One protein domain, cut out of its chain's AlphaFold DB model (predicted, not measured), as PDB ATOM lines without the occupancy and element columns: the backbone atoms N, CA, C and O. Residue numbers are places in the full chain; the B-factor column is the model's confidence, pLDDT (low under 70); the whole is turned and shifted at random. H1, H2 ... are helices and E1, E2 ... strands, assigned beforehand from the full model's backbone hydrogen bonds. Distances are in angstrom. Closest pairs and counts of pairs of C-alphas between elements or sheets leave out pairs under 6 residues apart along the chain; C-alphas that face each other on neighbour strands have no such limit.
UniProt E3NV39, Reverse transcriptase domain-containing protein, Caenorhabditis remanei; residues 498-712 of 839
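This is residues 498 to 712 of the 839 residues of the protein "Reverse transcriptase domain-containing protein" of Caenorhabditis remanei (UniProt E3NV39). A twisted sheet of five strands is the middle of three layers, with the long helices H1 and H3 and the short H2 over one face and the short H4 and H6 over the other. Strand E1 with H5 beside it lies away from the sheet, and H8 lies at the opposite end of the domain. The printed part has 215 residues with eight named helices and six named strands, in the order E1 E2 E3 E4 H1 E5 H2 H3 E6 H4 H5 H6 H7 H8. The sheet, E4 E3 E2 E5 E6, is mixed, as is the class. The whole is compact, with a radius of gyration of the C-alphas of 17.6 A and spans of 53 by 46 by 30 A.

E2, residues 522 to 529, E3, 533 to 543, and E4, 549 to 560, form a meander, each strand the antiparallel neighbour of the one before; N 524 and O 539 are 3.0 A apart, N 554 and O 538 2.9 A. E5, residues 600 to 605, is parallel to E2, N 525 to O 602 2.8 A, and to E6, residues 644 to 649, N 603 to O 646 2.8 A. H1, residues 570 to 591, lies over E3 and E2 at a height over the sheet of 6.4 A. E4, H1 and E5 make a split strand-helix-strand unit, two strands running the same way with E3 and E2 between them, its crossover right-handed. H2, residues 608 to 615, and H3, 622 to 640, link parallel neighbours E5 and E6 in a right-handed strand-helix-strand unit. H3 touches H1 at a shallow tilt of 25 degrees, the same way; their closest C-alphas, Glu 579 and Val 631, are 5.5 A apart. H4, residues 656 to 662, is on the opposite face from H1, at a height over the sheet of 6.5 A. H6, residues 673 to 677, is on the same face as H4, over E4. H7, residues 680 to 683, only grazes the sheet. E1, residues 504 to 508, pairs with no named strand; its closest C-alpha pair with H5, residues 666 to 670, is Ile 505 and Gln 670, 5.9 A. H8, residues 701 to 711, is close but not clearly touching H2, Ile 609 to Phe 707 7.0 A between closest C-alphas. Every O i to N i+4 pair is within hydrogen-bond range in H1, H2, H5, H6 and H8; H3 has 14 of 15, H4 2 of 3, and H7 is too short for one.

E1 begins at C-alpha 504, (11.736, 16.228, -6.445), and H8 ends at C-alpha 711, (4.992, -29.921, 0.256). First to last C-alpha, E4 measures 33.3 A, E3 32.7 A, H1 31.6 A and H3 26.7 A.

The farthest C-alphas, Pro 517 and Lys 712, are 53.8 A apart. The printed part has no cut; the links E1 to E2 and H7 to H8 are long. Confidence is under 70 at residues 563 to 567, 617 to 621 and 690 to 712.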
ATOM      1  N   GLU A 498      22.582   7.470 -12.074       91.88
ATOM      2  CA  GLU A 498      21.791   7.797 -13.272       91.88
ATOM      3  C   GLU A 498      20.269   7.684 -13.054       91.88
ATOM      4  O   GLU A 498      19.493   8.240 -13.834       91.88
ATOM      5  N   LEU A 499      19.824   7.017 -11.982       91.81
ATOM      6  CA  LEU A 499      18.408   6.931 -11.608       91.81
ATOM      7  C   LEU A 499      17.876   8.247 -11.002       91.81
ATOM      8  O   LEU A 499      16.673   8.523 -11.073       91.81
ATOM      9  N   TYR A 500      18.757   9.075 -10.436       93.19
ATOM     10  CA  TYR A 500      18.430  10.308  -9.710       93.19
ATOM     11  C   TYR A 500      18.613  11.544 -10.604       93.19
ATOM     12  O   TYR A 500      19.562  12.308 -10.449       93.19
ATOM     13  N   LYS A 501      17.705  11.724 -11.569       89.75
ATOM     14  CA  LYS A 501      17.712  12.830 -12.544       89.75
ATOM     15  C   LYS A 501      16.990  14.076 -12.035       89.75
ATOM     16  O   LYS A 501      17.399  15.191 -12.345       89.75
ATOM     17  N   HIS A 502      15.921  13.893 -11.261       89.94
ATOM     18  CA  HIS A 502      15.143  14.984 -10.672       89.94
ATOM     19  C   HIS A 502      15.368  15.078  -9.162       89.94
ATOM     20  O   HIS A 502      15.574  14.070  -8.487       89.94
ATOM     21  N   LYS A 503      15.298  16.305  -8.634       93.19
ATOM     22  CA  LYS A 503      15.474  16.604  -7.201       93.19
ATOM     23  C   LYS A 503      14.181  16.492  -6.398       93.19
ATOM     24  O   LYS A 503      14.194  16.693  -5.186       93.19
ATOM     25  N   THR A 504      13.061  16.223  -7.059       94.56
ATOM     26  CA  THR A 504      11.736  16.228  -6.445       94.56
ATOM     27  C   THR A 504      10.821  15.214  -7.112       94.56
ATOM     28  O   THR A 504      10.940  14.979  -8.313       94.56
ATOM     29  N   ILE A 505       9.900  14.662  -6.325       95.75
ATOM     30  CA  ILE A 505       8.698  13.978  -6.806       95.75
ATOM     31  C   ILE A 505       7.488  14.725  -6.250       95.75
ATOM     32  O   ILE A 505       7.456  15.020  -5.056       95.75
ATOM     33  N   GLU A 506       6.516  15.052  -7.092       96.25
ATOM     34  CA  GLU A 506       5.298  15.768  -6.708       96.25
ATOM     35  C   GLU A 506       4.066  14.885  -6.869       96.25
ATOM     36  O   GLU A 506       3.897  14.223  -7.893       96.25
ATOM     37  N   ILE A 507       3.206  14.895  -5.850       96.38
ATOM     38  CA  ILE A 507       1.931  14.177  -5.829       96.38
ATOM     39  C   ILE A 507       0.807  15.103  -5.342       96.38
ATOM     40  O   ILE A 507       1.069  16.018  -4.553       96.38
ATOM     41  N   PRO A 508      -0.454  14.878  -5.748       96.31
ATOM     42  CA  PRO A 508      -1.595  15.565  -5.152       96.31
ATOM     43  C   PRO A 508      -1.690  15.276  -3.650       96.31
ATOM     44  O   PRO A 508      -1.500  14.132  -3.218       96.31
ATOM     45  N   ARG A 509      -1.999  16.301  -2.843       96.56
ATOM     46  CA  ARG A 509      -2.264  16.089  -1.416       96.56
ATOM     47  C   ARG A 509      -3.564  15.309  -1.239       96.56
ATOM     48  O   ARG A 509      -3.531  14.259  -0.605       96.56
ATOM     49  N   GLN A 510      -4.666  15.811  -1.795       95.38
ATOM     50  CA  GLN A 510      -6.001  15.218  -1.651       95.38
ATOM     51  C   GLN A 510      -6.041  13.780  -2.174       95.38
ATOM     52  O   GLN A 510      -5.400  13.450  -3.172       95.38
ATOM     53  N   LEU A 511      -6.808  12.929  -1.491       93.19
ATOM     54  CA  LEU A 511      -7.009  11.538  -1.901       93.19
ATOM     55  C   LEU A 511      -8.049  11.377  -3.018       93.19
ATOM     56  O   LEU A 511      -7.991  10.384  -3.743       93.19
ATOM     57  N   ARG A 512      -8.972  12.338  -3.145       90.75
ATOM     58  CA  ARG A 512     -10.073  12.342  -4.114       90.75
ATOM     59  C   ARG A 512     -10.470  13.760  -4.508       90.75
ATOM     60  O   ARG A 512     -10.277  14.690  -3.729       90.75
ATOM     61  N   SER A 513     -11.060  13.915  -5.688       86.88
ATOM     62  CA  SER A 513     -11.560  15.206  -6.172       86.88
ATOM     63  C   SER A 513     -12.918  15.589  -5.566       86.88
ATOM     64  O   SER A 513     -13.171  16.760  -5.269       86.88
ATOM     65  N   ASN A 514     -13.779  14.597  -5.316       84.75
ATOM     66  CA  ASN A 514     -15.143  14.792  -4.831       84.75
ATOM     67  C   ASN A 514     -15.347  14.214  -3.430       84.75
ATOM     68  O   ASN A 514     -14.930  13.108  -3.115       84.75
ATOM     69  N   TYR A 515     -16.037  14.973  -2.580       85.00
ATOM     70  CA  TYR A 515     -16.284  14.627  -1.182       85.00
ATOM     71  C   TYR A 515     -17.781  14.478  -0.950       85.00
ATOM     72  O   TYR A 515     -18.424  15.377  -0.410       85.00
ATOM     73  N   SER A 516     -18.326  13.356  -1.408       78.81
ATOM     74  CA  SER A 516     -19.731  13.033  -1.193       78.81
ATOM     75  C   SER A 516     -19.954  12.567   0.250       78.81
ATOM     76  O   SER A 516     -19.124  11.825   0.785       78.81
ATOM     77  N   PRO A 517     -21.045  12.995   0.907       72.38
ATOM     78  CA  PRO A 517     -21.399  12.485   2.226       72.38
ATOM     79  C   PRO A 517     -21.705  10.982   2.149       72.38
ATOM     80  O   PRO A 517     -22.307  10.524   1.182       72.38
ATOM     81  N   ASN A 518     -21.317  10.231   3.184       72.06
ATOM     82  CA  ASN A 518     -21.569   8.787   3.330       72.06
ATOM     83  C   ASN A 518     -20.965   7.893   2.230       72.06
ATOM     84  O   ASN A 518     -21.423   6.771   2.029       72.06
ATOM     85  N   GLN A 519     -19.946   8.372   1.516       81.31
ATOM     86  CA  GLN A 519     -19.188   7.533   0.596       81.31
ATOM     87  C   GLN A 519     -18.250   6.626   1.395       81.31
ATOM     88  O   GLN A 519     -17.298   7.111   2.000       81.31
ATOM     89  N   GLU A 520     -18.514   5.321   1.390       85.44
ATOM     90  CA  GLU A 520     -17.628   4.342   2.021       85.44
ATOM     91  C   GLU A 520     -16.399   4.098   1.129       85.44
ATOM     92  O   GLU A 520     -16.560   3.702  -0.031       85.44
ATOM     93  N   PRO A 521     -15.173   4.337   1.625       92.38
ATOM     94  CA  PRO A 521     -13.977   3.989   0.878       92.38
ATOM     95  C   PRO A 521     -13.787   2.472   0.787       92.38
ATOM     96  O   PRO A 521     -14.199   1.704   1.656       92.38
ATOM     97  N   GLU A 522     -13.072   2.045  -0.245       94.62
ATOM     98  CA  GLU A 522     -12.521   0.693  -0.360       94.62
ATOM     99  C   GLU A 522     -10.988   0.777  -0.315       94.62
ATOM    100  O   GLU A 522     -10.398   1.826  -0.591       94.62
ATOM    101  N   MET A 523     -10.317  -0.316   0.040       96.94
ATOM    102  CA  MET A 523      -8.858  -0.388   0.069       96.94
ATOM    103  C   MET A 523      -8.360  -1.560  -0.770       96.94
ATOM    104  O   MET A 523      -8.914  -2.653  -0.715       96.94
ATOM    105  N   ALA A 524      -7.264  -1.351  -1.497       97.19
ATOM    106  CA  ALA A 524      -6.563  -2.412  -2.210       97.19
ATOM    107  C   ALA A 524      -5.087  -2.433  -1.817       97.19
ATOM    108  O   ALA A 524      -4.454  -1.383  -1.691       97.19
ATOM    109  N   VAL A 525      -4.515  -3.624  -1.660       97.94
ATOM    110  CA  VAL A 525      -3.077  -3.809  -1.458       97.94
ATOM    111  C   VAL A 525      -2.521  -4.777  -2.488       97.94
ATOM    112  O   VAL A 525      -2.993  -5.898  -2.624       97.94
ATOM    113  N   PHE A 526      -1.483  -4.344  -3.189       97.69
ATOM    114  CA  PHE A 526      -0.735  -5.158  -4.137       97.69
ATOM    115  C   PHE A 526       0.555  -5.620  -3.486       97.69
ATOM    116  O   PHE A 526       1.237  -4.813  -2.852       97.69
ATOM    117  N   CYS A 527       0.886  -6.897  -3.635       96.62
ATOM    118  CA  CYS A 527       2.074  -7.521  -3.065       96.62
ATOM    119  C   CYS A 527       2.895  -8.190  -4.168       96.62
ATOM    120  O   CYS A 527       2.331  -8.768  -5.095       96.62
ATOM    121  N   ASP A 528       4.218  -8.109  -4.051       94.69
ATOM    122  CA  ASP A 528       5.150  -8.719  -5.004       94.69
ATOM    123  C   ASP A 528       6.479  -9.081  -4.327       94.69
ATOM    124  O   ASP A 528       6.917  -8.405  -3.377       94.69
ATOM    125  N   ALA A 529       7.154 -10.112  -4.838       90.69
ATOM    126  CA  ALA A 529       8.518 -10.437  -4.465       90.69
ATOM    127  C   ALA A 529       9.419 -10.849  -5.641       90.69
ATOM    128  O   ALA A 529       9.252 -11.831  -6.351       90.69
ATOM    129  N   SER A 530      10.577 -10.203  -5.706       88.00
ATOM    130  CA  SER A 530      11.685 -10.653  -6.535       88.00
ATOM    131  C   SER A 530      12.654 -11.553  -5.757       88.00
ATOM    132  O   SER A 530      12.633 -11.691  -4.530       88.00
ATOM    133  N   LYS A 531      13.645 -12.099  -6.468       83.69
ATOM    134  CA  LYS A 531      14.783 -12.823  -5.870       83.69
ATOM    135  C   LYS A 531      15.523 -12.024  -4.779       83.69
ATOM    136  O   LYS A 531      16.195 -12.627  -3.931       83.69
ATOM    137  N   HIS A 532      15.466 -10.693  -4.840       82.56
ATOM    138  CA  HIS A 532      16.287  -9.790  -4.032       82.56
ATOM    139  C   HIS A 532      15.491  -8.885  -3.093       82.56
ATOM    140  O   HIS A 532      16.053  -8.400  -2.112       82.56
ATOM    141  N   THR A 533      14.225  -8.635  -3.382       88.19
ATOM    142  CA  THR A 533      13.401  -7.606  -2.741       88.19
ATOM    143  C   THR A 533      11.960  -8.068  -2.712       88.19
ATOM    144  O   THR A 533      11.568  -8.901  -3.513       88.19
ATOM    145  N   TYR A 534      11.181  -7.537  -1.790       90.38
ATOM    146  CA  TYR A 534       9.755  -7.798  -1.698       90.38
ATOM    147  C   TYR A 534       9.074  -6.554  -1.139       90.38
ATOM    148  O   TYR A 534       9.701  -5.771  -0.413       90.38
ATOM    149  N   GLY A 535       7.821  -6.329  -1.506       92.25
ATOM    150  CA  GLY A 535       7.164  -5.067  -1.206       92.25
ATOM    151  C   GLY A 535       5.662  -5.093  -1.403       92.25
ATOM    152  O   GLY A 535       5.075  -6.114  -1.754       92.25
ATOM    153  N   ASN A 536       5.055  -3.946  -1.129       96.00
ATOM    154  CA  ASN A 536       3.643  -3.711  -1.362       96.00
ATOM    155  C   ASN A 536       3.352  -2.253  -1.720       96.00
ATOM    156  O   ASN A 536       4.149  -1.356  -1.420       96.00
ATOM    157  N   ALA A 537       2.180  -2.045  -2.311       97.81
ATOM    158  CA  ALA A 537       1.580  -0.746  -2.573       97.81
ATOM    159  C   ALA A 537       0.105  -0.775  -2.147       97.81
ATOM    160  O   ALA A 537      -0.635  -1.672  -2.548       97.81
ATOM    161  N   VAL A 538      -0.303   0.180  -1.309       98.19
ATOM    162  CA  VAL A 538      -1.642   0.274  -0.711       98.19
ATOM    163  C   VAL A 538      -2.366   1.494  -1.268       98.19
ATOM    164  O   VAL A 538      -1.838   2.609  -1.234       98.19
ATOM    165  N   TYR A 539      -3.592   1.290  -1.733       98.00
ATOM    166  CA  TYR A 539      -4.435   2.291  -2.377       98.00
ATOM    167  C   TYR A 539      -5.751   2.448  -1.620       98.00
ATOM    168  O   TYR A 539      -6.318   1.457  -1.163       98.00
ATOM    169  N   LEU A 540      -6.253   3.682  -1.541       96.12
ATOM    170  CA  LEU A 540      -7.657   3.950  -1.223       96.12
ATOM    171  C   LEU A 540      -8.434   4.214  -2.503       96.12
ATOM    172  O   LEU A 540      -7.909   4.828  -3.438       96.12
ATOM    173  N   LEU A 541      -9.673   3.740  -2.521       94.00
ATOM    174  CA  LEU A 541     -10.588   3.834  -3.639       94.00
ATOM    175  C   LEU A 541     -11.882   4.513  -3.201       94.00
ATOM    176  O   LEU A 541     -12.439   4.207  -2.148       94.00
ATOM    177  N   TYR A 542     -12.381   5.395  -4.059       92.38
ATOM    178  CA  TYR A 542     -13.619   6.132  -3.853       92.38
ATOM    179  C   TYR A 542     -14.509   5.968  -5.079       92.38
ATOM    180  O   TYR A 542     -14.174   6.453  -6.162       92.38
ATOM    181  N   ARG A 543     -15.643   5.282  -4.914       88.00
ATOM    182  CA  ARG A 543     -16.629   5.051  -5.980       88.00
ATOM    183  C   ARG A 543     -17.786   6.025  -5.852       88.00
ATOM    184  O   ARG A 543     -18.426   6.099  -4.809       88.00
ATOM    185  N   SER A 544     -18.016   6.812  -6.889       82.12
ATOM    186  CA  SER A 544     -19.104   7.783  -6.948       82.12
ATOM    187  C   SER A 544     -20.379   7.131  -7.486       82.12
ATOM    188  O   SER A 544     -20.317   6.185  -8.267       82.12
ATOM    189  N   GLU A 545     -21.547   7.681  -7.142       78.56
ATOM    190  CA  GLU A 545     -22.852   7.175  -7.616       78.56
ATOM    191  C   GLU A 545     -22.988   7.179  -9.149       78.56
ATOM    192  O   GLU A 545     -23.716   6.374  -9.721       78.56
ATOM    193  N   ASN A 546     -22.254   8.062  -9.832       76.75
ATOM    194  CA  ASN A 546     -22.207   8.138 -11.293       76.75
ATOM    195  C   ASN A 546     -21.348   7.033 -11.952       76.75
ATOM    196  O   ASN A 546     -21.138   7.080 -13.163       76.75
ATOM    197  N   GLY A 547     -20.811   6.091 -11.171       75.69
ATOM    198  CA  GLY A 547     -19.949   5.003 -11.637       75.69
ATOM    199  C   GLY A 547     -18.474   5.378 -11.812       75.69
ATOM    200  O   GLY A 547     -17.669   4.514 -12.143       75.69
ATOM    201  N   SER A 548     -18.086   6.638 -11.583       83.19
ATOM    202  CA  SER A 548     -16.672   7.033 -11.600       83.19
ATOM    203  C   SER A 548     -15.948   6.559 -10.337       83.19
ATOM    204  O   SER A 548     -16.499   6.615  -9.237       83.19
ATOM    205  N   ALA A 549     -14.707   6.104 -10.494       88.56
ATOM    206  CA  ALA A 549     -13.871   5.651  -9.393       88.56
ATOM    207  C   ALA A 549     -12.509   6.354  -9.415       88.56
ATOM    208  O   ALA A 549     -11.847   6.449 -10.453       88.56
ATOM    209  N   GLU A 550     -12.092   6.835  -8.250       92.25
ATOM    210  CA  GLU A 550     -10.768   7.405  -8.024       92.25
ATOM    211  C   GLU A 550      -9.969   6.470  -7.125       92.25
ATOM    212  O   GLU A 550     -10.483   5.978  -6.124       92.25
ATOM    213  N   SER A 551      -8.714   6.225  -7.487       94.81
ATOM    214  CA  SER A 551      -7.801   5.355  -6.753       94.81
ATOM    215  C   SER A 551      -6.474   6.072  -6.555       94.81
ATOM    216  O   SER A 551      -5.890   6.593  -7.510       94.81
ATOM    217  N   THR A 552      -5.999   6.093  -5.313       95.94
ATOM    218  CA  THR A 552      -4.827   6.885  -4.924       95.94
ATOM    219  C   THR A 552      -3.921   6.082  -4.001       95.94
ATOM    220  O   THR A 552      -4.376   5.525  -3.002       95.94
ATOM    221  N   LEU A 553      -2.622   6.047  -4.312       97.88
ATOM    222  CA  LEU A 553      -1.599   5.432  -3.469       97.88
ATOM    223  C   LEU A 553      -1.533   6.170  -2.129       97.88
ATOM    224  O   LEU A 553      -1.235   7.370  -2.083       97.88
ATOM    225  N   ILE A 554      -1.769   5.455  -1.035       97.06
ATOM    226  CA  ILE A 554      -1.708   6.019   0.317       97.06
ATOM    227  C   ILE A 554      -0.407   5.669   1.019       97.06
ATOM    228  O   ILE A 554       0.126   6.522   1.724       97.06
ATOM    229  N   GLY A 555       0.166   4.499   0.740       96.31
ATOM    230  CA  GLY A 555       1.470   4.103   1.251       96.31
ATOM    231  C   GLY A 555       2.038   2.895   0.518       96.31
ATOM    232  O   GLY A 555       1.308   2.100  -0.064       96.31
ATOM    233  N   ALA A 556       3.355   2.735   0.564       96.19
ATOM    234  CA  ALA A 556       4.052   1.586   0.005       96.19
ATOM    235  C   ALA A 556       5.277   1.228   0.843       96.19
ATOM    236  O   ALA A 556       5.830   2.049   1.576       96.19
ATOM    237  N   LYS A 557       5.726  -0.020   0.736       90.75
ATOM    238  CA  LYS A 557       6.925  -0.501   1.429       90.75
ATOM    239  C   LYS A 557       7.728  -1.388   0.494       90.75
ATOM    240  O   LYS A 557       7.175  -2.209  -0.224       90.75
ATOM    241  N   SER A 558       9.048  -1.250   0.546       90.12
ATOM    242  CA  SER A 558       9.986  -2.116  -0.170       90.12
ATOM    243  C   SER A 558      11.111  -2.521   0.767       90.12
ATOM    244  O   SER A 558      11.757  -1.655   1.373       90.12
ATOM    245  N   LYS A 559      11.328  -3.832   0.898       86.06
ATOM    246  CA  LYS A 559      12.344  -4.435   1.760       86.06
ATOM    247  C   LYS A 559      13.286  -5.304   0.945       86.06
ATOM    248  O   LYS A 559      12.902  -5.954  -0.027       86.06
ATOM    249  N   VAL A 560      14.544  -5.339   1.370       84.25
ATOM    250  CA  VAL A 560      15.532  -6.257   0.801       84.25
ATOM    251  C   VAL A 560      15.371  -7.620   1.459       84.25
ATOM    252  O   VAL A 560      15.173  -7.718   2.671       84.25
ATOM    253  N   ARG A 561      15.479  -8.682   0.663       81.38
ATOM    254  CA  ARG A 561      15.478 -10.067   1.138       81.38
ATOM    255  C   ARG A 561      16.460 -10.238   2.314       81.38
ATOM    256  O   ARG A 561      17.604  -9.786   2.203       81.38
ATOM    257  N   PRO A 562      16.093 -10.973   3.381       72.50
ATOM    258  CA  PRO A 562      17.001 -11.244   4.493       72.50
ATOM    259  C   PRO A 562      18.288 -11.966   4.055       72.50
ATOM    260  O   PRO A 562      18.249 -12.943   3.302       72.50
ATOM    261  N   SER A 563      19.437 -11.500   4.553       65.94
ATOM    262  CA  SER A 563      20.769 -12.019   4.199       65.94
ATOM    263  C   SER A 563      21.143 -13.317   4.930       65.94
ATOM    264  O   SER A 563      21.960 -14.084   4.425       65.94
ATOM    265  N   SER A 564      20.533 -13.599   6.086       53.72
ATOM    266  CA  SER A 564      20.784 -14.792   6.908       53.72
ATOM    267  C   SER A 564      19.507 -15.600   7.146       53.72
ATOM    268  O   SER A 564      18.465 -15.027   7.459       53.72
ATOM    269  N   GLY A 565      19.584 -16.929   7.047       55.88
ATOM    270  CA  GLY A 565      18.448 -17.840   7.241       55.88
ATOM    271  C   GLY A 565      18.369 -18.901   6.143       55.88
ATOM    272  O   GLY A 565      19.154 -18.869   5.200       55.88
ATOM    273  N   SER A 566      17.447 -19.858   6.288       51.97
ATOM    274  CA  SER A 566      17.138 -20.917   5.307       51.97
ATOM    275  C   SER A 566      17.142 -20.427   3.854       51.97
ATOM    276  O   SER A 566      16.782 -19.279   3.614       51.97
ATOM    277  N   GLU A 567      17.459 -21.299   2.887       66.25
ATOM    278  CA  GLU A 567      17.322 -21.007   1.450       66.25
ATOM    279  C   GLU A 567      15.969 -20.327   1.164       66.25
ATOM    280  O   GLU A 567      14.907 -20.935   1.328       66.25
ATOM    281  N   TRP A 568      16.006 -19.034   0.822       74.75
ATOM    282  CA  TRP A 568      14.811 -18.270   0.477       74.75
ATOM    283  C   TRP A 568      14.437 -18.580  -0.965       74.75
ATOM    284  O   TRP A 568      15.141 -18.179  -1.899       74.75
ATOM    285  N   THR A 569      13.341 -19.311  -1.117       81.81
ATOM    286  CA  THR A 569      12.668 -19.544  -2.392       81.81
ATOM    287  C   THR A 569      11.767 -18.349  -2.715       81.81
ATOM    288  O   THR A 569      11.334 -17.645  -1.801       81.81
ATOM    289  N   ILE A 570      11.498 -18.103  -4.003       82.06
ATOM    290  CA  ILE A 570      10.609 -17.009  -4.439       82.06
ATOM    291  C   ILE A 570       9.227 -17.128  -3.769       82.06
ATOM    292  O   ILE A 570       8.834 -16.166  -3.120       82.06
ATOM    293  N   PRO A 571       8.566 -18.306  -3.731       83.12
ATOM    294  CA  PRO A 571       7.274 -18.444  -3.054       83.12
ATOM    295  C   PRO A 571       7.266 -18.022  -1.576       83.12
ATOM    296  O   PRO A 571       6.292 -17.452  -1.096       83.12
ATOM    297  N   ARG A 572       8.361 -18.250  -0.833       83.69
ATOM    298  CA  ARG A 572       8.465 -17.786   0.564       83.69
ATOM    299  C   ARG A 572       8.554 -16.270   0.671       83.69
ATOM    300  O   ARG A 572       8.055 -15.714   1.645       83.69
ATOM    301  N   LEU A 573       9.228 -15.623  -0.278       85.62
ATOM    302  CA  LEU A 573       9.301 -14.166  -0.328       85.62
ATOM    303  C   LEU A 573       7.953 -13.571  -0.738       85.62
ATOM    304  O   LEU A 573       7.553 -12.588  -0.135       85.62
ATOM    305  N   GLU A 574       7.222 -14.217  -1.646       89.88
ATOM    306  CA  GLU A 574       5.852 -13.823  -2.007       89.88
ATOM    307  C   GLU A 574       4.898 -13.911  -0.813       89.88
ATOM    308  O   GLU A 574       4.191 -12.960  -0.494       89.88
ATOM    309  N   THR A 575       4.948 -15.007  -0.046       87.75
ATOM    310  CA  THR A 575       4.158 -15.115   1.197       87.75
ATOM    311  C   THR A 575       4.531 -14.020   2.200       87.75
ATOM    312  O   THR A 575       3.675 -13.495   2.908       87.75
ATOM    313  N   LEU A 576       5.817 -13.665   2.268       88.69
ATOM    314  CA  LEU A 576       6.302 -12.588   3.128       88.69
ATOM    315  C   LEU A 576       5.831 -11.212   2.630       88.69
ATOM    316  O   LEU A 576       5.524 -10.350   3.451       88.69
ATOM    317  N   ALA A 577       5.752 -11.002   1.314       91.62
ATOM    318  CA  ALA A 577       5.196  -9.793   0.716       91.62
ATOM    319  C   ALA A 577       3.734  -9.610   1.132       91.62
ATOM    320  O   ALA A 577       3.389  -8.540   1.631       91.62
ATOM    321  N   VAL A 578       2.925 -10.674   1.049       93.62
ATOM    322  CA  VAL A 578       1.516 -10.653   1.478       93.62
ATOM    323  C   VAL A 578       1.376 -10.422   2.985       93.62
ATOM    324  O   VAL A 578       0.586  -9.576   3.398       93.62
ATOM    325  N   GLU A 579       2.177 -11.089   3.826       91.12
ATOM    326  CA  GLU A 579       2.169 -10.851   5.282       91.12
ATOM    327  C   GLU A 579       2.461  -9.379   5.617       91.12
ATOM    328  O   GLU A 579       1.780  -8.771   6.447       91.12
ATOM    329  N   ILE A 580       3.474  -8.788   4.976       90.94
ATOM    330  CA  ILE A 580       3.824  -7.382   5.193       90.94
ATOM    331  C   ILE A 580       2.764  -6.446   4.614       90.94
ATOM    332  O   ILE A 580       2.471  -5.437   5.252       90.94
ATOM    333  N   GLY A 581       2.188  -6.765   3.453       94.88
ATOM    334  CA  GLY A 581       1.068  -6.027   2.867       94.88
ATOM    335  C   GLY A 581      -0.110  -5.947   3.831       94.88
ATOM    336  O   GLY A 581      -0.549  -4.852   4.161       94.88
ATOM    337  N   MET A 582      -0.521  -7.083   4.397       94.38
ATOM    338  CA  MET A 582      -1.599  -7.158   5.388       94.38
ATOM    339  C   MET A 582      -1.307  -6.333   6.648       94.38
ATOM    340  O   MET A 582      -2.154  -5.557   7.088       94.38
ATOM    341  N   LYS A 583      -0.097  -6.448   7.217       92.75
ATOM    342  CA  LYS A 583       0.303  -5.650   8.394       92.75
ATOM    343  C   LYS A 583       0.292  -4.154   8.100       92.75
ATOM    344  O   LYS A 583      -0.162  -3.369   8.928       92.75
ATOM    345  N   HIS A 584       0.790  -3.774   6.926       93.94
ATOM    346  CA  HIS A 584       0.848  -2.386   6.501       93.94
ATOM    347  C   HIS A 584      -0.557  -1.808   6.295       93.94
ATOM    348  O   HIS A 584      -0.847  -0.743   6.837       93.94
ATOM    349  N   SER A 585      -1.448  -2.533   5.610       96.12
ATOM    350  CA  SER A 585      -2.850  -2.134   5.438       96.12
ATOM    351  C   SER A 585      -3.557  -1.964   6.780       96.12
ATOM    352  O   SER A 585      -4.151  -0.917   7.015       96.12
ATOM    353  N   LEU A 586      -3.428  -2.927   7.703       94.75
ATOM    354  CA  LEU A 586      -4.011  -2.820   9.046       94.75
ATOM    355  C   LEU A 586      -3.514  -1.569   9.787       94.75
ATOM    356  O   LEU A 586      -4.307  -0.860  10.406       94.75
ATOM    357  N   SER A 587      -2.213  -1.277   9.727       92.75
ATOM    358  CA  SER A 587      -1.669  -0.082  10.375       92.75
ATOM    359  C   SER A 587      -2.195   1.209   9.760       92.75
ATOM    360  O   SER A 587      -2.450   2.146  10.507       92.75
ATOM    361  N   LEU A 588      -2.345   1.285   8.435       94.81
ATOM    362  CA  LEU A 588      -2.899   2.469   7.774       94.81
ATOM    363  C   LEU A 588      -4.383   2.638   8.119       94.81
ATOM    364  O   LEU A 588      -4.798   3.737   8.463       94.81
ATOM    365  N   ILE A 589      -5.157   1.549   8.133       95.50
ATOM    366  CA  ILE A 589      -6.574   1.545   8.531       95.50
ATOM    367  C   ILE A 589      -6.764   2.072   9.957       95.50
ATOM    368  O   ILE A 589      -7.698   2.829  10.216       95.50
ATOM    369  N   LYS A 590      -5.880   1.701  10.890       92.69
ATOM    370  CA  LYS A 590      -5.918   2.198  12.276       92.69
ATOM    371  C   LYS A 590      -5.621   3.694  12.395       92.69
ATOM    372  O   LYS A 590      -6.006   4.297  13.393       92.69
ATOM    373  N   GLU A 591      -4.935   4.273  11.415       92.69
ATOM    374  CA  GLU A 591      -4.599   5.697  11.376       92.69
ATOM    375  C   GLU A 591      -5.630   6.537  10.604       92.69
ATOM    376  O   GLU A 591      -5.648   7.756  10.764       92.69
ATOM    377  N   LEU A 592      -6.492   5.930   9.786       92.50
ATOM    378  CA  LEU A 592      -7.554   6.657   9.088       92.50
ATOM    379  C   LEU A 592      -8.591   7.204  10.076       92.50
ATOM    380  O   LEU A 592      -8.935   6.548  11.068       92.50
ATOM    381  N   SER A 593      -9.115   8.395   9.778       90.06
ATOM    382  CA  SER A 593     -10.285   8.934  10.482       90.06
ATOM    383  C   SER A 593     -11.470   7.971  10.380       90.06
ATOM    384  O   SER A 593     -11.597   7.234   9.403       90.06
ATOM    385  N   ASP A 594     -12.362   7.973  11.374       88.06
ATOM    386  CA  ASP A 594     -13.476   7.015  11.433       88.06
ATOM    387  C   ASP A 594     -14.371   7.040  10.182       88.06
ATOM    388  O   ASP A 594     -14.874   5.995   9.781       88.06
ATOM    389  N   ASP A 595     -14.529   8.203   9.543       86.94
ATOM    390  CA  ASP A 595     -15.313   8.376   8.316       86.94
ATOM    391  C   ASP A 595     -14.551   8.030   7.023       86.94
ATOM    392  O   ASP A 595     -15.146   7.992   5.952       86.94
ATOM    393  N   GLU A 596     -13.250   7.757   7.117       90.88
ATOM    394  CA  GLU A 596     -12.391   7.330   6.004       90.88
ATOM    395  C   GLU A 596     -11.951   5.862   6.138       90.88
ATOM    396  O   GLU A 596     -11.167   5.371   5.324       90.88
ATOM    397  N   LYS A 597     -12.442   5.130   7.147       93.06
ATOM    398  CA  LYS A 597     -12.163   3.696   7.289       93.06
ATOM    399  C   LYS A 597     -12.834   2.914   6.157       93.06
ATOM    400  O   LYS A 597     -14.030   3.095   5.930       93.06
ATOM    401  N   PRO A 598     -12.096   2.034   5.458       95.38
ATOM    402  CA  PRO A 598     -12.651   1.321   4.324       95.38
ATOM    403  C   PRO A 598     -13.611   0.222   4.775       95.38
ATOM    404  O   PRO A 598     -13.392  -0.410   5.807       95.38
ATOM    405  N   SER A 599     -14.629  -0.067   3.967       94.44
ATOM    406  CA  SER A 599     -15.529  -1.205   4.207       94.44
ATOM    407  C   SER A 599     -14.936  -2.538   3.731       94.44
ATOM    408  O   SER A 599     -15.359  -3.609   4.175       94.44
ATOM    409  N   LYS A 600     -13.934  -2.493   2.840       94.31
ATOM    410  CA  LYS A 600     -13.316  -3.671   2.212       94.31
ATOM    411  C   LYS A 600     -11.809  -3.518   2.021       94.31
ATOM    412  O   LYS A 600     -11.315  -2.410   1.814       94.31
ATOM    413  N   LEU A 601     -11.106  -4.648   2.039       96.62
ATOM    414  CA  LEU A 601      -9.700  -4.797   1.684       96.62
ATOM    415  C   LEU A 601      -9.525  -5.905   0.630       96.62
ATOM    416  O   LEU A 601      -9.675  -7.094   0.923       96.62
ATOM    417  N   ASP A 602      -9.148  -5.516  -0.583       95.25
ATOM    418  CA  ASP A 602      -8.769  -6.427  -1.663       95.25
ATOM    419  C   ASP A 602      -7.242  -6.627  -1.685       95.25
ATOM    420  O   ASP A 602      -6.469  -5.677  -1.831       95.25
ATOM    421  N   VAL A 603      -6.789  -7.870  -1.523       96.00
ATOM    422  CA  VAL A 603      -5.371  -8.248  -1.489       96.00
ATOM    423  C   VAL A 603      -4.987  -8.906  -2.809       96.00
ATOM    424  O   VAL A 603      -5.483  -9.982  -3.131       96.00
ATOM    425  N   PHE A 604      -4.068  -8.297  -3.549       95.00
ATOM    426  CA  PHE A 604      -3.611  -8.760  -4.856       95.00
ATOM    427  C   PHE A 604      -2.178  -9.300  -4.801       95.00
ATOM    428  O   PHE A 604      -1.292  -8.693  -4.192       95.00
ATOM    429  N   SER A 605      -1.938 -10.419  -5.483       92.75
ATOM    430  CA  SER A 605      -0.603 -10.969  -5.753       92.75
ATOM    431  C   SER A 605      -0.610 -11.698  -7.097       92.75
ATOM    432  O   SER A 605      -1.632 -12.253  -7.494       92.75
ATOM    433  N   ASP A 606       0.514 -11.719  -7.802       88.06
ATOM    434  CA  ASP A 606       0.701 -12.535  -9.010       88.06
ATOM    435  C   ASP A 606       1.185 -13.965  -8.687       88.06
ATOM    436  O   ASP A 606       1.278 -14.836  -9.554       88.06
ATOM    437  N   SER A 607       1.449 -14.255  -7.408       87.50
ATOM    438  CA  SER A 607       1.903 -15.563  -6.951       87.50
ATOM    439  C   SER A 607       0.735 -16.488  -6.618       87.50
ATOM    440  O   SER A 607       0.252 -16.548  -5.484       87.50
ATOM    441  N   THR A 608       0.340 -17.314  -7.588       83.62
ATOM    442  CA  THR A 608      -0.655 -18.384  -7.380       83.62
ATOM    443  C   THR A 608      -0.253 -19.351  -6.265       83.62
ATOM    444  O   THR A 608      -1.108 -19.819  -5.514       83.62
ATOM    445  N   ILE A 609       1.050 -19.603  -6.084       83.62
ATOM    446  CA  ILE A 609       1.559 -20.439  -4.988       83.62
ATOM    447  C   ILE A 609       1.300 -19.772  -3.633       83.62
ATOM    448  O   ILE A 609       0.756 -20.422  -2.743       83.62
ATOM    449  N   ALA A 610       1.658 -18.498  -3.450       86.06
ATOM    450  CA  ALA A 610       1.424 -17.823  -2.174       86.06
ATOM    451  C   ALA A 610      -0.075 -17.724  -1.847       86.06
ATOM    452  O   ALA A 610      -0.471 -18.006  -0.718       86.06
ATOM    453  N   LEU A 611      -0.905 -17.403  -2.845       86.44
ATOM    454  CA  LEU A 611      -2.363 -17.363  -2.709       86.44
ATOM    455  C   LEU A 611      -2.930 -18.739  -2.337       86.44
ATOM    456  O   LEU A 611      -3.721 -18.837  -1.403       86.44
ATOM    457  N   SER A 612      -2.462 -19.817  -2.976       83.12
ATOM    458  CA  SER A 612      -2.859 -21.188  -2.627       83.12
ATOM    459  C   SER A 612      -2.531 -21.537  -1.172       83.12
ATOM    460  O   SER A 612      -3.370 -22.100  -0.476       83.12
ATOM    461  N   TRP A 613      -1.355 -21.154  -0.665       85.25
ATOM    462  CA  TRP A 613      -0.960 -21.406   0.726       85.25
ATOM    463  C   TRP A 613      -1.797 -20.639   1.745       85.25
ATOM    464  O   TRP A 613      -1.950 -21.110   2.866       85.25
ATOM    465  N   ILE A 614      -2.308 -19.466   1.374       86.06
ATOM    466  CA  ILE A 614      -3.186 -18.658   2.223       86.06
ATOM    467  C   ILE A 614      -4.620 -19.196   2.180       86.06
ATOM    468  O   ILE A 614      -5.291 -19.250   3.203       86.06
ATOM    469  N   LEU A 615      -5.102 -19.618   1.012       83.94
ATOM    470  CA  LEU A 615      -6.490 -20.059   0.843       83.94
ATOM    471  C   LEU A 615      -6.718 -21.521   1.254       83.94
ATOM    472  O   LEU A 615      -7.826 -21.889   1.646       83.94
ATOM    473  N   THR A 616      -5.688 -22.369   1.188       75.31
ATOM    474  CA  THR A 616      -5.791 -23.792   1.537       75.31
ATOM    475  C   THR A 616      -5.350 -24.060   2.977       75.31
ATOM    476  O   THR A 616      -4.386 -23.495   3.483       75.31
ATOM    477  N   LYS A 617      -6.044 -24.981   3.658       58.56
ATOM    478  CA  LYS A 617      -5.741 -25.389   5.047       58.56
ATOM    479  C   LYS A 617      -4.759 -26.567   5.138       58.56
ATOM    480  O   LYS A 617      -4.667 -27.213   6.185       58.56
ATOM    481  N   GLU A 618      -4.074 -26.908   4.048       56.91
ATOM    482  CA  GLU A 618      -3.201 -28.082   4.018       56.91
ATOM    483  C   GLU A 618      -1.889 -27.847   4.778       56.91
ATOM    484  O   GLU A 618      -1.374 -26.738   4.879       56.91
ATOM    485  N   GLN A 619      -1.364 -28.911   5.387       52.59
ATOM    486  CA  GLN A 619      -0.265 -28.856   6.356       52.59
ATOM    487  C   GLN A 619       1.062 -28.439   5.699       52.59
ATOM    488  O   GLN A 619       1.796 -29.261   5.148       52.59
ATOM    489  N   ILE A 620       1.388 -27.151   5.810       67.50
ATOM    490  CA  ILE A 620       2.620 -26.546   5.291       67.50
ATOM    491  C   ILE A 620       3.786 -26.724   6.279       67.50
ATOM    492  O   ILE A 620       3.605 -26.893   7.486       67.50
ATOM    493  N   LYS A 621       5.030 -26.625   5.792       69.88
ATOM    494  CA  LYS A 621       6.221 -26.458   6.645       69.88
ATOM    495  C   LYS A 621       6.005 -25.312   7.648       69.88
ATOM    496  O   LYS A 621       5.549 -24.237   7.264       69.88
ATOM    497  N   GLN A 622       6.448 -25.504   8.897       75.38
ATOM    498  CA  GLN A 622       6.264 -24.569  10.026       75.38
ATOM    499  C   GLN A 622       6.539 -23.093   9.685       75.38
ATOM    500  O   GLN A 622       5.844 -22.204  10.166       75.38
ATOM    501  N   TRP A 623       7.553 -22.814   8.852       81.75
ATOM    502  CA  TRP A 623       7.890 -21.447   8.448       81.75
ATOM    503  C   TRP A 623       6.741 -20.772   7.687       81.75
ATOM    504  O   TRP A 623       6.378 -19.654   8.027       81.75
ATOM    505  N   VAL A 624       6.166 -21.437   6.682       79.44
ATOM    506  CA  VAL A 624       5.069 -20.870   5.882       79.44
ATOM    507  C   VAL A 624       3.789 -20.839   6.713       79.44
ATOM    508  O   VAL A 624       3.110 -19.822   6.735       79.44
ATOM    509  N   HIS A 625       3.529 -21.897   7.488       81.06
ATOM    510  CA  HIS A 625       2.365 -21.964   8.374       81.06
ATOM    511  C   HIS A 625       2.296 -20.775   9.345       81.06
ATOM    512  O   HIS A 625       1.265 -20.126   9.449       81.06
ATOM    513  N   ASN A 626       3.408 -20.413   9.996       81.94
ATOM    514  CA  ASN A 626       3.429 -19.269  10.915       81.94
ATOM    515  C   ASN A 626       3.122 -17.927  10.214       81.94
ATOM    516  O   ASN A 626       2.560 -17.030  10.832       81.94
ATOM    517  N   ARG A 627       3.515 -17.780   8.942       85.25
ATOM    518  CA  ARG A 627       3.268 -16.588   8.109       85.25
ATOM    519  C   ARG A 627       1.806 -16.502   7.675       85.25
ATOM    520  O   ARG A 627       1.179 -15.465   7.862       85.25
ATOM    521  N   VAL A 628       1.259 -17.611   7.188       86.00
ATOM    522  CA  VAL A 628      -0.159 -17.742   6.827       86.00
ATOM    523  C   VAL A 628      -1.055 -17.513   8.048       86.00
ATOM    524  O   VAL A 628      -2.002 -16.739   7.977       86.00
ATOM    525  N   ASN A 629      -0.699 -18.064   9.213       86.00
ATOM    526  CA  ASN A 629      -1.415 -17.778  10.459       86.00
ATOM    527  C   ASN A 629      -1.389 -16.285  10.805       86.00
ATOM    528  O   ASN A 629      -2.414 -15.749  11.208       86.00
ATOM    529  N   SER A 630      -0.255 -15.597  10.620       87.31
ATOM    530  CA  SER A 630      -0.200 -14.144  10.829       87.31
ATOM    531  C   SER A 630      -1.139 -13.395   9.883       87.31
ATOM    532  O   SER A 630      -1.753 -12.425  10.317       87.31
ATOM    533  N   VAL A 631      -1.257 -13.819   8.620       90.00
ATOM    534  CA  VAL A 631      -2.205 -13.240   7.651       90.00
ATOM    535  C   VAL A 631      -3.646 -13.446   8.122       90.00
ATOM    536  O   VAL A 631      -4.394 -12.475   8.188       90.00
ATOM    537  N   HIS A 632      -4.020 -14.659   8.534       89.81
ATOM    538  CA  HIS A 632      -5.376 -14.943   9.018       89.81
ATOM    539  C   HIS A 632      -5.716 -14.269  10.350       89.81
ATOM    540  O   HIS A 632      -6.868 -13.913  10.572       89.81
ATOM    541  N   MET A 633      -4.740 -14.068  11.240       90.44
ATOM    542  CA  MET A 633      -4.957 -13.288  12.462       90.44
ATOM    543  C   MET A 633      -5.318 -11.836  12.133       90.44
ATOM    544  O   MET A 633      -6.250 -11.294  12.717       90.44
ATOM    545  N   ILE A 634      -4.625 -11.230  11.164       92.31
ATOM    546  CA  ILE A 634      -4.930  -9.869  10.697       92.31
ATOM    547  C   ILE A 634      -6.281  -9.837   9.982       92.31
ATOM    548  O   ILE A 634      -7.066  -8.921  10.190       92.31
ATOM    549  N   GLU A 635      -6.574 -10.845   9.162       93.19
ATOM    550  CA  GLU A 635      -7.875 -10.995   8.505       93.19
ATOM    551  C   GLU A 635      -9.024 -11.055   9.528       93.19
ATOM    552  O   GLU A 635     -10.055 -10.415   9.338       93.19
ATOM    553  N   ALA A 636      -8.844 -11.794  10.628       92.62
ATOM    554  CA  ALA A 636      -9.817 -11.870  11.712       92.62
ATOM    555  C   ALA A 636      -9.997 -10.515  12.418       92.62
ATOM    556  O   ALA A 636     -11.131 -10.085  12.610       92.62
ATOM    557  N   GLU A 637      -8.902  -9.814  12.725       94.69
ATOM    558  CA  GLU A 637      -8.944  -8.472  13.322       94.69
ATOM    559  C   GLU A 637      -9.670  -7.463  12.411       94.69
ATOM    560  O   GLU A 637     -10.520  -6.699  12.865       94.69
ATOM    561  N   LEU A 638      -9.410  -7.498  11.101       94.38
ATOM    562  CA  LEU A 638     -10.104  -6.655  10.123       94.38
ATOM    563  C   LEU A 638     -11.607  -6.969  10.056       94.38
ATOM    564  O   LEU A 638     -12.423  -6.048  10.004       94.38
ATOM    565  N   LYS A 639     -11.996  -8.248  10.144       93.88
ATOM    566  CA  LYS A 639     -13.411  -8.646  10.216       93.88
ATOM    567  C   LYS A 639     -14.095  -8.138  11.486       93.88
ATOM    568  O   LYS A 639     -15.245  -7.707  11.409       93.88
ATOM    569  N   GLU A 640     -13.410  -8.126  12.629       95.00
ATOM    570  CA  GLU A 640     -13.922  -7.506  13.866       95.00
ATOM    571  C   GLU A 640     -14.130  -5.993  13.704       95.00
ATOM    572  O   GLU A 640     -15.101  -5.436  14.220       95.00
ATOM    573  N   MET A 641     -13.285  -5.339  12.903       93.50
ATOM    574  CA  MET A 641     -13.446  -3.939  12.490       93.50
ATOM    575  C   MET A 641     -14.518  -3.730  11.401       93.50
ATOM    576  O   MET A 641     -14.693  -2.600  10.950       93.50
ATOM    577  N   LYS A 642     -15.264  -4.779  11.013       94.44
ATOM    578  CA  LYS A 642     -16.276  -4.793   9.937       94.44
ATOM    579  C   LYS A 642     -15.714  -4.536   8.535       94.44
ATOM    580  O   LYS A 642     -16.422  -4.014   7.678       94.44
ATOM    581  N   ILE A 643     -14.467  -4.928   8.302       95.69
ATOM    582  CA  ILE A 643     -13.793  -4.800   7.010       95.69
ATOM    583  C   ILE A 643     -13.753  -6.177   6.350       95.69
ATOM    584  O   ILE A 643     -13.180  -7.127   6.891       95.69
ATOM    585  N   GLU A 644     -14.375  -6.303   5.181       94.12
ATOM    586  CA  GLU A 644     -14.353  -7.545   4.406       94.12
ATOM    587  C   GLU A 644     -12.995  -7.708   3.710       94.12
ATOM    588  O   GLU A 644     -12.545  -6.802   3.015       94.12
ATOM    589  N   VAL A 645     -12.344  -8.863   3.867       94.56
ATOM    590  CA  VAL A 645     -11.050  -9.152   3.231       94.56
ATOM    591  C   VAL A 645     -11.232 -10.193   2.137       94.56
ATOM    592  O   VAL A 645     -11.905 -11.203   2.342       94.56
ATOM    593  N   SER A 646     -10.595  -9.971   0.992       91.94
ATOM    594  CA  SER A 646     -10.595 -10.913  -0.130       91.94
ATOM    595  C   SER A 646      -9.232 -10.964  -0.812       91.94
ATOM    596  O   SER A 646      -8.480  -9.991  -0.774       91.94
ATOM    597  N   PHE A 647      -8.911 -12.107  -1.416       91.88
ATOM    598  CA  PHE A 647      -7.626 -12.362  -2.061       91.88
ATOM    599  C   PHE A 647      -7.832 -12.620  -3.552       91.88
ATOM    600  O   PHE A 647      -8.686 -13.421  -3.927       91.88
ATOM    601  N   HIS A 648      -7.015 -11.977  -4.382       90.12
ATOM    602  CA  HIS A 648      -7.146 -11.962  -5.835       90.12
ATOM    603  C   HIS A 648      -5.803 -12.228  -6.504       90.12
ATOM    604  O   HIS A 648      -4.755 -11.762  -6.045       90.12
ATOM    605  N   HIS A 649      -5.844 -12.943  -7.625       90.12
ATOM    606  CA  HIS A 649      -4.683 -13.066  -8.497       90.12
ATOM    607  C   HIS A 649      -4.635 -11.891  -9.477       90.12
ATOM    608  O   HIS A 649      -5.636 -11.600 -10.119       90.12
ATOM    609  N   VAL A 650      -3.481 -11.253  -9.662       88.88
ATOM    610  CA  VAL A 650      -3.300 -10.191 -10.669       88.88
ATOM    611  C   VAL A 650      -2.157 -10.537 -11.616       88.88
ATOM    612  O   VAL A 650      -1.168 -11.130 -11.205       88.88
ATOM    613  N   ALA A 651      -2.268 -10.165 -12.890       87.00
ATOM    614  CA  ALA A 651      -1.156 -10.302 -13.825       87.00
ATOM    615  C   ALA A 651       0.010  -9.369 -13.438       87.00
ATOM    616  O   ALA A 651      -0.212  -8.236 -13.008       87.00
ATOM    617  N   SER A 652       1.258  -9.820 -13.607       83.50
ATOM    618  CA  SER A 652       2.443  -9.072 -13.156       83.50
ATOM    619  C   SER A 652       2.586  -7.682 -13.797       83.50
ATOM    620  O   SER A 652       3.127  -6.776 -13.173       83.50
ATOM    621  N   ASP A 653       2.100  -7.474 -15.023       86.19
ATOM    622  CA  ASP A 653       2.116  -6.171 -15.711       86.19
ATOM    623  C   ASP A 653       1.090  -5.174 -15.143       86.19
ATOM    624  O   ASP A 653       1.270  -3.962 -15.261       86.19
ATOM    625  N   GLN A 654       0.045  -5.685 -14.490       88.56
ATOM    626  CA  GLN A 654      -0.957  -4.909 -13.761       88.56
ATOM    627  C   GLN A 654      -0.623  -4.786 -12.265       88.56
ATOM    628  O   GLN A 654      -1.373  -4.153 -11.524       88.56
ATOM    629  N   ASN A 655       0.489  -5.371 -11.800       93.31
ATOM    630  CA  ASN A 655       0.900  -5.350 -10.400       93.31
ATOM    631  C   ASN A 655       1.833  -4.153 -10.111       93.31
ATOM    632  O   ASN A 655       3.037  -4.234 -10.368       93.31
ATOM    633  N   PRO A 656       1.354  -3.041  -9.518       95.69
ATOM    634  CA  PRO A 656       2.219  -1.918  -9.166       95.69
ATOM    635  C   PRO A 656       3.305  -2.283  -8.145       95.69
ATOM    636  O   PRO A 656       4.338  -1.613  -8.105       95.69
ATOM    637  N   ALA A 657       3.124  -3.336  -7.337       94.94
ATOM    638  CA  ALA A 657       4.143  -3.766  -6.382       94.94
ATOM    639  C   ALA A 657       5.411  -4.315  -7.065       94.94
ATOM    640  O   ALA A 657       6.485  -4.199  -6.475       94.94
ATOM    641  N   ASP A 658       5.339  -4.767  -8.325       93.00
ATOM    642  CA  ASP A 658       6.520  -5.131  -9.131       93.00
ATOM    643  C   ASP A 658       7.474  -3.930  -9.299       93.00
ATOM    644  O   ASP A 658       8.701  -4.055  -9.233       93.00
ATOM    645  N   LEU A 659       6.936  -2.707  -9.376       93.38
ATOM    646  CA  LEU A 659       7.753  -1.488  -9.397       93.38
ATOM    647  C   LEU A 659       8.493  -1.283  -8.065       93.38
ATOM    648  O   LEU A 659       9.634  -0.814  -8.050       93.38
ATOM    649  N   ALA A 660       7.878  -1.678  -6.946       90.06
ATOM    650  CA  ALA A 660       8.480  -1.634  -5.614       90.06
ATOM    651  C   ALA A 660       9.526  -2.737  -5.379       90.06
ATOM    652  O   ALA A 660      10.258  -2.666  -4.387       90.06
ATOM    653  N   THR A 661       9.645  -3.733  -6.264       87.62
ATOM    654  CA  THR A 661      10.664  -4.790  -6.172       87.62
ATOM    655  C   THR A 661      11.754  -4.658  -7.235       87.62
ATOM    656  O   THR A 661      12.921  -4.914  -6.924       87.62
ATOM    657  N   ARG A 662      11.436  -4.202  -8.454       87.19
ATOM    658  CA  ARG A 662      12.404  -3.995  -9.552       87.19
ATOM    659  C   ARG A 662      13.049  -2.615  -9.537       87.19
ATOM    660  O   ARG A 662      14.241  -2.485  -9.826       87.19
ATOM    661  N   GLY A 663      12.289  -1.610  -9.130       90.31
ATOM    662  CA  GLY A 663      12.713  -0.225  -9.022       90.31
ATOM    663  C   GLY A 663      12.573   0.598 -10.300       90.31
ATOM    664  O   GLY A 663      12.338   0.074 -11.384       90.31
ATOM    665  N   MET A 664      12.717   1.915 -10.152       92.56
ATOM    666  CA  MET A 664      12.426   2.897 -11.201       92.56
ATOM    667  C   MET A 664      13.319   4.137 -11.059       92.56
ATOM    668  O   MET A 664      13.766   4.459  -9.958       92.56
ATOM    669  N   ASN A 665      13.594   4.845 -12.159       93.88
ATOM    670  CA  ASN A 665      14.269   6.143 -12.088       93.88
ATOM    671  C   ASN A 665      13.272   7.270 -11.760       93.88
ATOM    672  O   ASN A 665      12.064   7.117 -11.897       93.88
ATOM    673  N   THR A 666      13.789   8.419 -11.331       92.75
ATOM    674  CA  THR A 666      12.969   9.589 -10.953       92.75
ATOM    675  C   THR A 666      12.025  10.090 -12.055       92.75
ATOM    676  O   THR A 666      10.910  10.495 -11.742       92.75
ATOM    677  N   THR A 667      12.442  10.069 -13.326       92.81
ATOM    678  CA  THR A 667      11.631  10.559 -14.456       92.81
ATOM    679  C   THR A 667      10.440   9.645 -14.717       92.81
ATOM    680  O   THR A 667       9.314  10.119 -14.846       92.81
ATOM    681  N   ASP A 668      10.683   8.339 -14.757       95.06
ATOM    682  CA  ASP A 668       9.632   7.349 -14.986       95.06
ATOM    683  C   ASP A 668       8.680   7.304 -13.786       95.06
ATOM    684  O   ASP A 668       7.467   7.239 -13.963       95.06
ATOM    685  N   LEU A 669       9.217   7.434 -12.565       95.69
ATOM    686  CA  LEU A 669       8.423   7.415 -11.340       95.69
ATOM    687  C   LEU A 669       7.431   8.574 -11.293       95.69
ATOM    688  O   LEU A 669       6.253   8.325 -11.068       95.69
ATOM    689  N   GLN A 670       7.873   9.810 -11.555       95.44
ATOM    690  CA  GLN A 670       7.006  10.997 -11.552       95.44
ATOM    691  C   GLN A 670       5.805  10.864 -12.502       95.44
ATOM    692  O   GLN A 670       4.740  11.411 -12.224       95.44
ATOM    693  N   ASN A 671       5.979  10.144 -13.613       94.75
ATOM    694  CA  ASN A 671       4.969   9.980 -14.657       94.75
ATOM    695  C   ASN A 671       4.214   8.640 -14.568       94.75
ATOM    696  O   ASN A 671       3.395   8.336 -15.435       94.75
ATOM    697  N   SER A 672       4.480   7.825 -13.543       95.56
ATOM    698  CA  SER A 672       3.902   6.488 -13.419       95.56
ATOM    699  C   SER A 672       2.478   6.537 -12.865       95.56
ATOM    700  O   SER A 672       2.249   6.622 -11.655       95.56
ATOM    701  N   THR A 673       1.499   6.433 -13.764       94.56
ATOM    702  CA  THR A 673       0.080   6.298 -13.403       94.56
ATOM    703  C   THR A 673      -0.194   4.982 -12.682       94.56
ATOM    704  O   THR A 673      -0.901   4.985 -11.674       94.56
ATOM    705  N   LEU A 674       0.425   3.883 -13.129       95.56
ATOM    706  CA  LEU A 674       0.327   2.574 -12.479       95.56
ATOM    707  C   LEU A 674       0.769   2.653 -11.012       95.56
ATOM    708  O   LEU A 674       0.101   2.112 -10.140       95.56
ATOM    709  N   TRP A 675       1.854   3.377 -10.714       97.06
ATOM    710  CA  TRP A 675       2.346   3.501  -9.344       97.06
ATOM    711  C   TRP A 675       1.444   4.367  -8.460       97.06
ATOM    712  O   TRP A 675       1.047   3.930  -7.383       97.06
ATOM    713  N   PHE A 676       1.092   5.583  -8.887       96.69
ATOM    714  CA  PHE A 676       0.364   6.515  -8.015       96.69
ATOM    715  C   PHE A 676      -1.148   6.297  -7.975       96.69
ATOM    716  O   PHE A 676      -1.773   6.637  -6.973       96.69
ATOM    717  N   THR A 677      -1.731   5.729  -9.032       95.69
ATOM    718  CA  THR A 677      -3.185   5.513  -9.130       95.69
ATOM    719  C   THR A 677      -3.583   4.042  -9.209       95.69
ATOM    720  O   THR A 677      -4.766   3.737  -9.119       95.69
ATOM    721  N   GLY A 678      -2.628   3.117  -9.312       95.12
ATOM    722  CA  GLY A 678      -2.917   1.692  -9.451       95.12
ATOM    723  C   GLY A 678      -3.363   1.315 -10.872       95.12
ATOM    724  O   GLY A 678      -3.432   2.174 -11.758       95.12
ATOM    725  N   PRO A 679      -3.634   0.022 -11.120       93.75
ATOM    726  CA  PRO A 679      -4.089  -0.463 -12.420       93.75
ATOM    727  C   PRO A 679      -5.525  -0.019 -12.724       93.75
ATOM    728  O   PRO A 679      -6.316   0.256 -11.818       93.75
ATOM    729  N   ALA A 680      -5.882   0.007 -14.014       90.69
ATOM    730  CA  ALA A 680      -7.217   0.411 -14.472       90.69
ATOM    731  C   ALA A 680      -8.341  -0.449 -13.865       90.69
ATOM    732  O   ALA A 680      -9.393   0.093 -13.535       90.69
ATOM    733  N   LEU A 681      -8.056  -1.732 -13.610       89.25
ATOM    734  CA  LEU A 681      -8.914  -2.694 -12.912       89.25
ATOM    735  C   LEU A 681      -9.575  -2.114 -11.651       89.25
ATOM    736  O   LEU A 681     -10.760  -2.329 -11.414       89.25
ATOM    737  N   LEU A 682      -8.833  -1.341 -10.845       90.81
ATOM    738  CA  LEU A 682      -9.361  -0.767  -9.601       90.81
ATOM    739  C   LEU A 682     -10.565   0.155  -9.840       90.81
ATOM    740  O   LEU A 682     -11.409   0.313  -8.960       90.81
ATOM    741  N   LYS A 683     -10.647   0.763 -11.027       87.81
ATOM    742  CA  LYS A 683     -11.710   1.697 -11.400       87.81
ATOM    743  C   LYS A 683     -12.914   1.011 -12.042       87.81
ATOM    744  O   LYS A 683     -13.949   1.647 -12.208       87.81
ATOM    745  N   GLU A 684     -12.785  -0.264 -12.390       86.75
ATOM    746  CA  GLU A 684     -13.852  -1.072 -12.975       86.75
ATOM    747  C   GLU A 684     -14.772  -1.645 -11.889       86.75
ATOM    748  O   GLU A 684     -14.479  -1.556 -10.689       86.75
ATOM    749  N   ASP A 685     -15.913  -2.199 -12.301       82.12
ATOM    750  CA  ASP A 685     -16.812  -2.909 -11.392       82.12
ATOM    751  C   ASP A 685     -16.123  -4.182 -10.886       82.12
ATOM    752  O   ASP A 685     -15.510  -4.934 -11.640       82.12
ATOM    753  N   ARG A 686     -16.235  -4.450  -9.587       78.25
ATOM    754  CA  ARG A 686     -15.598  -5.612  -8.962       78.25
ATOM    755  C   ARG A 686     -16.091  -6.942  -9.535       78.25
ATOM    756  O   ARG A 686     -15.344  -7.914  -9.557       78.25
ATOM    757  N   ASN A 687     -17.330  -6.992 -10.019       76.00
ATOM    758  CA  ASN A 687     -17.897  -8.187 -10.643       76.00
ATOM    759  C   ASN A 687     -17.305  -8.471 -12.029       76.00
ATOM    760  O   ASN A 687     -17.471  -9.575 -12.539       76.00
ATOM    761  N   THR A 688     -16.640  -7.492 -12.652       76.81
ATOM    762  CA  THR A 688     -15.986  -7.664 -13.957       76.81
ATOM    763  C   THR A 688     -14.504  -7.982 -13.831       76.81
ATOM    764  O   THR A 688     -13.833  -8.150 -14.845       76.81
ATOM    765  N   TRP A 689     -13.973  -8.071 -12.611       81.62
ATOM    766  CA  TRP A 689     -12.585  -8.442 -12.403       81.62
ATOM    767  C   TRP A 689     -12.353  -9.896 -12.824       81.62
ATOM    768  O   TRP A 689     -12.852 -10.828 -12.197       81.62
ATOM    769  N   GLU A 690     -11.500 -10.101 -13.829       66.12
ATOM    770  CA  GLU A 690     -11.032 -11.430 -14.264       66.12
ATOM    771  C   GLU A 690     -10.120 -12.122 -13.221       66.12
ATOM    772  O   GLU A 690      -9.523 -13.164 -13.482       66.12
ATOM    773  N   THR A 691      -9.983 -11.537 -12.025       62.62
ATOM    774  CA  THR A 691      -9.044 -11.922 -10.962       62.62
ATOM    775  C   THR A 691      -9.637 -12.863  -9.911       62.62
ATOM    776  O   THR A 691      -8.946 -13.211  -8.946       62.62
ATOM    777  N   GLN A 692     -10.909 -13.252 -10.060       53.75
ATOM    778  CA  GLN A 692     -11.590 -14.136  -9.117       53.75
ATOM    779  C   GLN A 692     -10.958 -15.535  -9.125       53.75
ATOM    780  O   GLN A 692     -10.930 -16.230 -10.138       53.75
ATOM    781  N   LEU A 693     -10.479 -15.969  -7.958       54.97
ATOM    782  CA  LEU A 693     -10.091 -17.357  -7.704       54.97
ATOM    783  C   LEU A 693     -11.356 -18.210  -7.494       54.97
ATOM    784  O   LEU A 693     -11.627 -18.673  -6.389       54.97
ATOM    785  N   GLU A 694     -12.155 -18.391  -8.545       37.78
ATOM    786  CA  GLU A 694     -13.263 -19.351  -8.561       37.78
ATOM    787  C   GLU A 694     -12.810 -20.660  -9.228       37.78
ATOM    788  O   GLU A 694     -12.605 -20.725 -10.438       37.78
ATOM    789  N   GLY A 695     -12.643 -21.724  -8.430       40.34
ATOM    790  CA  GLY A 695     -12.292 -23.072  -8.902       40.34
ATOM    791  C   GLY A 695     -10.923 -23.591  -8.440       40.34
ATOM    792  O   GLY A 695     -10.125 -22.873  -7.840       40.34
ATOM    793  N   GLU A 696     -10.667 -24.884  -8.679       36.84
ATOM    794  CA  GLU A 696      -9.371 -25.518  -8.404       36.84
ATOM    795  C   GLU A 696      -8.265 -24.834  -9.230       36.84
ATOM    796  O   GLU A 696      -8.292 -24.855 -10.461       36.84
ATOM    797  N   LEU A 697      -7.290 -24.222  -8.549       43.75
ATOM    798  CA  LEU A 697      -6.106 -23.609  -9.157       43.75
ATOM    799  C   LEU A 697      -5.369 -24.630 -10.042       43.75
ATOM    800  O   LEU A 697      -4.761 -25.571  -9.533       43.75
ATOM    801  N   GLN A 698      -5.387 -24.433 -11.363       37.97
ATOM    802  CA  GLN A 698      -4.524 -25.179 -12.281       37.97
ATOM    803  C   GLN A 698      -3.112 -24.585 -12.245       37.97
ATOM    804  O   GLN A 698      -2.894 -23.431 -12.612       37.97
ATOM    805  N   TYR A 699      -2.141 -25.373 -11.784       44.34
ATOM    806  CA  TYR A 699      -0.740 -24.964 -11.725       44.34
ATOM    807  C   TYR A 699      -0.083 -25.062 -13.110       44.34
ATOM    808  O   TYR A 699      -0.315 -26.008 -13.861       44.34
ATOM    809  N   ALA A 700       0.804 -24.118 -13.436       45.53
ATOM    810  CA  ALA A 700       1.789 -24.342 -14.492       45.53
ATOM    811  C   ALA A 700       2.733 -25.487 -14.071       45.53
ATOM    812  O   ALA A 700       3.072 -25.584 -12.888       45.53
ATOM    813  N   SER A 701       3.209 -26.309 -15.015       46.59
ATOM    814  CA  SER A 701       4.052 -27.493 -14.732       46.59
ATOM    815  C   SER A 701       5.247 -27.197 -13.816       46.59
ATOM    816  O   SER A 701       5.598 -27.988 -12.944       46.59
ATOM    817  N   ASP A 702       5.848 -26.020 -13.981       45.69
ATOM    818  CA  ASP A 702       7.051 -25.606 -13.256       45.69
ATOM    819  C   ASP A 702       6.720 -25.122 -11.832       45.69
ATOM    820  O   ASP A 702       7.503 -25.302 -10.892       45.69
ATOM    821  N   ALA A 703       5.533 -24.531 -11.656       49.31
ATOM    822  CA  ALA A 703       5.002 -24.133 -10.357       49.31
ATOM    823  C   ALA A 703       4.593 -25.363  -9.538       49.31
ATOM    824  O   ALA A 703       4.851 -25.401  -8.335       49.31
ATOM    825  N   GLU A 704       4.042 -26.386 -10.195       54.88
ATOM    826  CA  GLU A 704       3.670 -27.661  -9.581       54.88
ATOM    827  C   GLU A 704       4.904 -28.380  -9.005       54.88
ATOM    828  O   GLU A 704       4.891 -28.801  -7.851       54.88
ATOM    829  N   GLU A 705       6.033 -28.408  -9.724       58.66
ATOM    830  CA  GLU A 705       7.277 -29.007  -9.217       58.66
ATOM    831  C   GLU A 705       7.850 -28.247  -7.998       58.66
ATOM    832  O   GLU A 705       8.345 -28.856  -7.042       58.66
ATOM    833  N   MET A 706       7.794 -26.907  -7.999       58.72
ATOM    834  CA  MET A 706       8.210 -26.088  -6.849       58.72
ATOM    835  C   MET A 706       7.281 -26.268  -5.646       58.72
ATOM    836  O   MET A 706       7.754 -26.391  -4.511       58.72
ATOM    837  N   PHE A 707       5.976 -26.306  -5.901       60.56
ATOM    838  CA  PHE A 707       4.933 -26.544  -4.913       60.56
ATOM    839  C   PHE A 707       5.108 -27.924  -4.267       60.56
ATOM    840  O   PHE A 707       5.219 -28.029  -3.043       60.56
ATOM    841  N   GLU A 708       5.299 -28.973  -5.071       59.59
ATOM    842  CA  GLU A 708       5.589 -30.324  -4.593       59.59
ATOM    843  C   GLU A 708       6.902 -30.415  -3.796       59.59
ATOM    844  O   GLU A 708       6.963 -31.130  -2.792       59.59
ATOM    845  N   LYS A 709       7.965 -29.698  -4.197       61.28
ATOM    846  CA  LYS A 709       9.238 -29.632  -3.443       61.28
ATOM    847  C   LYS A 709       9.067 -28.987  -2.066       61.28
ATOM    848  O   LYS A 709       9.788 -29.331  -1.119       61.28
ATOM    849  N   GLU A 710       8.138 -28.045  -1.930       61.91
ATOM    850  CA  GLU A 710       7.831 -27.420  -0.645       61.91
ATOM    851  C   GLU A 710       6.851 -28.248   0.206       61.91
ATOM    852  O   GLU A 710       7.010 -28.257   1.429       61.91
ATOM    853  N   LEU A 711       5.945 -29.018  -0.411       55.19
ATOM    854  CA  LEU A 711       4.992 -29.921   0.256       55.19
ATOM    855  C   LEU A 711       5.590 -31.259   0.700       55.19
ATOM    856  O   LEU A 711       5.235 -31.761   1.765       55.19
ATOM    857  N   LYS A 712       6.502 -31.862  -0.072       47.59
ATOM    858  CA  LYS A 712       7.050 -33.192   0.242       47.59
ATOM    859  C   LYS A 712       8.033 -33.098   1.424       47.59
ATOM    860  O   LYS A 712       9.129 -32.542   1.279       47.59
TER     861      LYS A 712